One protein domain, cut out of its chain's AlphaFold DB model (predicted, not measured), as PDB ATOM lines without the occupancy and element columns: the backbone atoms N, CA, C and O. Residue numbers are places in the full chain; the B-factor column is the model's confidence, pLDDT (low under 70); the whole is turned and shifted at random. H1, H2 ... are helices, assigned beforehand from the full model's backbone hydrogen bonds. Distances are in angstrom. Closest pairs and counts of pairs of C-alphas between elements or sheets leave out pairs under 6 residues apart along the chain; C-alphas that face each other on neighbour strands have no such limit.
ATOM      1  N   PRO A   2      50.995 -46.052  57.316       80.25
ATOM      2  CA  PRO A   2      50.235 -45.280  58.304       80.25
ATOM      3  C   PRO A   2      48.820 -44.961  57.806       80.25
ATOM      4  O   PRO A   2      48.659 -44.491  56.682       80.25
ATOM      5  N   ILE A   3      47.805 -45.153  58.650       80.62
ATOM      6  CA  ILE A   3      46.403 -44.825  58.324       80.62
ATOM      7  C   ILE A   3      46.216 -43.332  57.992       80.62
ATOM      8  O   ILE A   3      45.397 -42.976  57.153       80.62
ATOM      9  N   ALA A   4      47.045 -42.464  58.580       84.06
ATOM     10  CA  ALA A   4      47.002 -41.016  58.385       84.06
ATOM     11  C   ALA A   4      47.216 -40.576  56.925       84.06
ATOM     12  O   ALA A   4      46.755 -39.506  56.543       84.06
ATOM     13  N   TRP A   5      47.874 -41.393  56.092       84.31
ATOM     14  CA  TRP A   5      48.132 -41.064  54.683       84.31
ATOM     15  C   TRP A   5      46.880 -41.136  53.794       84.31
ATOM     16  O   TRP A   5      46.921 -40.690  52.650       84.31
ATOM     17  N   TYR A   6      45.776 -41.693  54.302       82.38
ATOM     18  CA  TYR A   6      44.477 -41.713  53.619       82.38
ATOM     19  C   TYR A   6      43.636 -40.467  53.919       82.38
ATOM     20  O   TYR A   6      42.800 -40.090  53.109       82.38
ATOM     21  N   SER A   7      43.867 -39.807  55.059       84.12
ATOM     22  CA  SER A   7      43.060 -38.672  55.531       84.12
ATOM     23  C   SER A   7      43.491 -37.313  54.954       84.12
ATOM     24  O   SER A   7      42.911 -36.293  55.319       84.12
ATOM     25  N   GLY A   8      44.506 -37.276  54.082       83.56
ATOM     26  CA  GLY A   8      44.968 -36.067  53.393       83.56
ATOM     27  C   GLY A   8      46.466 -36.069  53.062       83.56
ATOM     28  O   GLY A   8      47.167 -37.055  53.280       83.56
ATOM     29  N   GLY A   9      46.964 -34.935  52.553       86.62
ATOM     30  CA  GLY A   9      48.371 -34.735  52.171       86.62
ATOM     31  C   GLY A   9      48.683 -35.068  50.705       86.62
ATOM     32  O   GLY A   9      47.804 -35.430  49.934       86.62
ATOM     33  N   LEU A  10      49.952 -34.926  50.299       87.81
ATOM     34  CA  LEU A  10      50.430 -35.272  48.950       87.81
ATOM     35  C   LEU A  10      50.938 -36.717  48.917       87.81
ATOM     36  O   LEU A  10      52.130 -36.984  48.755       87.81
ATOM     37  N   HIS A  11      50.018 -37.660  49.107       90.56
ATOM     38  CA  HIS A  11      50.317 -39.088  49.120       90.56
ATOM     39  C   HIS A  11      49.459 -39.839  48.105       90.56
ATOM     40  O   HIS A  11      48.285 -39.526  47.910       90.56
ATOM     41  N   TRP A  12      50.020 -40.886  47.499       91.31
ATOM     42  CA  TRP A  12      49.294 -41.714  46.533       91.31
ATOM     43  C   TRP A  12      48.042 -42.364  47.145       91.31
ATOM     44  O   TRP A  12      47.024 -42.498  46.477       91.31
ATOM     45  N   GLN A  13      48.085 -42.697  48.439       91.88
ATOM     46  CA  GLN A  13      46.965 -43.260  49.199       91.88
ATOM     47  C   GLN A  13      45.777 -42.294  49.264       91.88
ATOM     48  O   GLN A  13      44.653 -42.709  48.999       91.88
ATOM     49  N   SER A  14      46.027 -41.015  49.560       91.94
ATOM     50  CA  SER A  14      44.987 -39.978  49.588       91.94
ATOM     51  C   SER A  14      44.365 -39.737  48.210       91.94
ATOM     52  O   SER A  14      43.147 -39.611  48.106       91.94
ATOM     53  N   LEU A  15      45.169 -39.761  47.136       92.31
ATOM     54  CA  LEU A  15      44.670 -39.626  45.766       92.31
ATOM     55  C   LEU A  15      43.791 -40.818  45.376       92.31
ATOM     56  O   LEU A  15      42.684 -40.627  44.879       92.31
ATOM     57  N   LEU A  16      44.266 -42.044  45.620       93.44
ATOM     58  CA  LEU A  16      43.496 -43.258  45.348       93.44
ATOM     59  C   LEU A  16      42.186 -43.282  46.137       93.44
ATOM     60  O   LEU A  16      41.156 -43.643  45.574       93.44
ATOM     61  N   TYR A  17      42.218 -42.885  47.411       91.75
ATOM     62  CA  TYR A  17      41.026 -42.812  48.251       91.75
ATOM     63  C   TYR A  17      40.025 -41.783  47.720       91.75
ATOM     64  O   TYR A  17      38.872 -42.136  47.501       91.75
ATOM     65  N   ALA A  18      40.470 -40.567  47.399       92.94
ATOM     66  CA  ALA A  18      39.600 -39.535  46.842       92.94
ATOM     67  C   ALA A  18      38.983 -39.963  45.500       92.94
ATOM     68  O   ALA A  18      37.784 -39.802  45.286       92.94
ATOM     69  N   VAL A  19      39.774 -40.555  44.596       95.38
ATOM     70  CA  VAL A  19      39.263 -41.085  43.320       95.38
ATOM     71  C   VAL A  19      38.247 -42.199  43.564       95.38
ATOM     72  O   VAL A  19      37.185 -42.202  42.945       95.38
ATOM     73  N   TRP A  20      38.539 -43.121  44.480       95.19
ATOM     74  CA  TRP A  20      37.624 -44.190  44.868       95.19
ATOM     75  C   TRP A  20      36.303 -43.646  45.427       95.19
ATOM     76  O   TRP A  20      35.237 -44.082  44.988       95.19
ATOM     77  N   GLU A  21      36.356 -42.665  46.330       94.88
ATOM     78  CA  GLU A  21      35.177 -41.993  46.885       94.88
ATOM     79  C   GLU A  21      34.324 -41.346  45.792       94.88
ATOM     80  O   GLU A  21      33.109 -41.548  45.767       94.88
ATOM     81  N   GLN A  22      34.940 -40.621  44.851       96.56
ATOM     82  CA  GLN A  22      34.201 -40.002  43.747       96.56
ATOM     83  C   GLN A  22      33.604 -41.047  42.795       96.56
ATOM     84  O   GLN A  22      32.443 -40.923  42.403       96.56
ATOM     85  N   CYS A  23      34.346 -42.107  42.457       97.75
ATOM     86  CA  CYS A  23      33.848 -43.203  41.621       97.75
ATOM     87  C   CYS A  23      32.638 -43.900  42.257       97.75
ATOM     88  O   CYS A  23      31.629 -44.118  41.581       97.75
ATOM     89  N   ILE A  24      32.703 -44.209  43.557       97.50
ATOM     90  CA  ILE A  24      31.564 -44.759  44.300       97.50
ATOM     91  C   ILE A  24      30.411 -43.761  44.331       97.50
ATOM     92  O   ILE A  24      29.274 -44.151  44.076       97.50
ATOM     93  N   GLY A  25      30.688 -42.487  44.606       96.94
ATOM     94  CA  GLY A  25      29.678 -41.434  44.614       96.94
ATOM     95  C   GLY A  25      28.905 -41.382  43.296       96.94
ATOM     96  O   GLY A  25      27.676 -41.433  43.302       96.94
ATOM     97  N   ILE A  26      29.608 -41.385  42.160       97.69
ATOM     98  CA  ILE A  26      28.999 -41.404  40.822       97.69
ATOM     99  C   ILE A  26      28.196 -42.690  40.597       97.69
ATOM    100  O   ILE A  26      27.077 -42.625  40.081       97.69
ATOM    101  N   ALA A  27      28.722 -43.850  40.994       97.50
ATOM    102  CA  ALA A  27      28.015 -45.121  40.856       97.50
ATOM    103  C   ALA A  27      26.705 -45.134  41.664       97.50
ATOM    104  O   ALA A  27      25.660 -45.509  41.129       97.50
ATOM    105  N   ILE A  28      26.739 -44.657  42.913       97.31
ATOM    106  CA  ILE A  28      25.560 -44.533  43.780       97.31
ATOM    107  C   ILE A  28      24.550 -43.561  43.168       97.31
ATOM    108  O   ILE A  28      23.378 -43.913  43.045       97.31
ATOM    109  N   LEU A  29      24.986 -42.372  42.742       97.19
ATOM    110  CA  LEU A  29      24.112 -41.383  42.100       97.19
ATOM    111  C   LEU A  29      23.447 -41.953  40.842       97.19
ATOM    112  O   LEU A  29      22.244 -41.788  40.650       97.19
ATOM    113  N   THR A  30      24.208 -42.667  40.010       96.88
ATOM    114  CA  THR A  30      23.701 -43.284  38.776       96.88
ATOM    115  C   THR A  30      22.687 -44.384  39.076       96.88
ATOM    116  O   THR A  30      21.628 -44.431  38.448       96.88
ATOM    117  N   ALA A  31      22.968 -45.240  40.060       96.06
ATOM    118  CA  ALA A  31      22.041 -46.276  40.501       96.06
ATOM    119  C   ALA A  31      20.742 -45.667  41.048       96.06
ATOM    120  O   ALA A  31      19.652 -46.095  40.672       96.06
ATOM    121  N   LEU A  32      20.846 -44.626  41.878       95.62
ATOM    122  CA  LEU A  32      19.692 -43.942  42.458       95.62
ATOM    123  C   LEU A  32      18.841 -43.253  41.380       95.62
ATOM    124  O   LEU A  32      17.614 -43.319  41.435       95.62
ATOM    125  N   LEU A  33      19.475 -42.658  40.364       95.25
ATOM    126  CA  LEU A  33      18.790 -42.097  39.196       95.25
ATOM    127  C   LEU A  33      18.089 -43.175  38.362       95.25
ATOM    128  O   LEU A  33      16.949 -42.972  37.950       95.25
ATOM    129  N   ALA A  34      18.740 -44.316  38.118       95.69
ATOM    130  CA  ALA A  34      18.146 -45.424  37.374       95.69
ATOM    131  C   ALA A  34      16.914 -45.990  38.099       95.69
ATOM    132  O   ALA A  34      15.853 -46.135  37.487       95.69
ATOM    133  N   VAL A  35      17.027 -46.223  39.411       95.00
ATOM    134  CA  VAL A  35      15.915 -46.671  40.263       95.00
ATOM    135  C   VAL A  35      14.804 -45.624  40.300       95.00
ATOM    136  O   VAL A  35      13.644 -45.958  40.073       95.00
ATOM    137  N   GLY A  36      15.135 -44.348  40.505       90.25
ATOM    138  CA  GLY A  36      14.150 -43.265  40.515       90.25
ATOM    139  C   GLY A  36      13.399 -43.141  39.188       90.25
ATOM    140  O   GLY A  36      12.178 -43.003  39.184       90.25
ATOM    141  N   LYS A  37      14.098 -43.285  38.056       90.06
ATOM    142  CA  LYS A  37      13.488 -43.277  36.720       90.06
ATOM    143  C   LYS A  37      12.562 -44.474  36.487       90.06
ATOM    144  O   LYS A  37      11.551 -44.327  35.810       90.06
ATOM    145  N   GLN A  38      12.905 -45.656  36.991       91.25
ATOM    146  CA  GLN A  38      12.105 -46.859  36.753       91.25
ATOM    147  C   GLN A  38      10.927 -46.990  37.726       91.25
ATOM    148  O   GLN A  38       9.856 -47.438  37.326       91.25
ATOM    149  N   SER A  39      11.116 -46.619  38.993       86.44
ATOM    150  CA  SER A  39      10.156 -46.883  40.072       86.44
ATOM    151  C   SER A  39       9.401 -45.646  40.561       86.44
ATOM    152  O   SER A  39       8.322 -45.801  41.128       86.44
ATOM    153  N   TRP A  40       9.929 -44.432  40.366       84.00
ATOM    154  CA  TRP A  40       9.380 -43.189  40.941       84.00
ATOM    155  C   TRP A  40       9.114 -42.085  39.908       84.00
ATOM    156  O   TRP A  40       8.971 -40.919  40.269       84.00
ATOM    157  N   ASN A  41       9.019 -42.431  38.622       84.69
ATOM    158  CA  ASN A  41       8.793 -41.459  37.548       84.69
ATOM    159  C   ASN A  41       7.314 -41.054  37.367       84.69
ATOM    160  O   ASN A  41       6.989 -40.238  36.508       84.69
ATOM    161  N   GLU A  42       6.413 -41.589  38.189       84.44
ATOM    162  CA  GLU A  42       4.999 -41.224  38.171       84.44
ATOM    163  C   GLU A  42       4.755 -39.933  38.964       84.44
ATOM    164  O   GLU A  42       5.033 -39.839  40.163       84.44
ATOM    165  N   THR A  43       4.201 -38.913  38.302       83.12
ATOM    166  CA  THR A  43       3.908 -37.619  38.935       83.12
ATOM    167  C   THR A  43       2.479 -37.589  39.468       83.12
ATOM    168  O   THR A  43       1.517 -37.483  38.709       83.12
TER     169      THR A  43
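What this domain is: This is residues 2 to 43 of the 111 residues of an uncharacterized protein of Sphingobacteriaceae bacterium (UniProt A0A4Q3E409). One long, nearly straight helix, H2, makes almost the whole length of a rod, with a short turn of helix, H1, folded back on its first residues like a small hook. Residues 19 to 43, of which 19 to 39 belong to H2, stick out free. The printed part has 42 residues with two named helices, H1 then H2, and no named strand; its class is all helix. It is extended, with a radius of gyration of the C-alphas of 16.0 A and spans of 49 by 12 by 12 A.

How they stand to each other: H1, residues 3 to 6, is joined by a tight link of 5 residues to H2, residues 12 to 39. H1 and H2 touch, with 5 pairs of C-alphas within 8 A; the closest C-alphas are those of Tyr 6 and Ser 14, 4.4 A apart. H2 touches H1 with residues 13 to 17 alone. In H2 every O i to N i+4 pair is within hydrogen-bond range; H1 is too short for such a pair, and its 1 O i to N i+3 pair is within range.

Where its parts are: H1 begins at C-alpha 3 (46.403, -44.825, 58.324) and measures 6.0 A. H2 runs 40.0 A from C-alpha 12 (49.294, -41.714, 46.533) to C-alpha 39 (10.156, -46.883, 40.072).

The domain as a whole: The C-alphas of Pro 2 and Thr 43, the two farthest apart, are 50.8 A apart. The printed part has no cut. Mean pLDDT of the printed part is 91.0, and no printed residue is under 70.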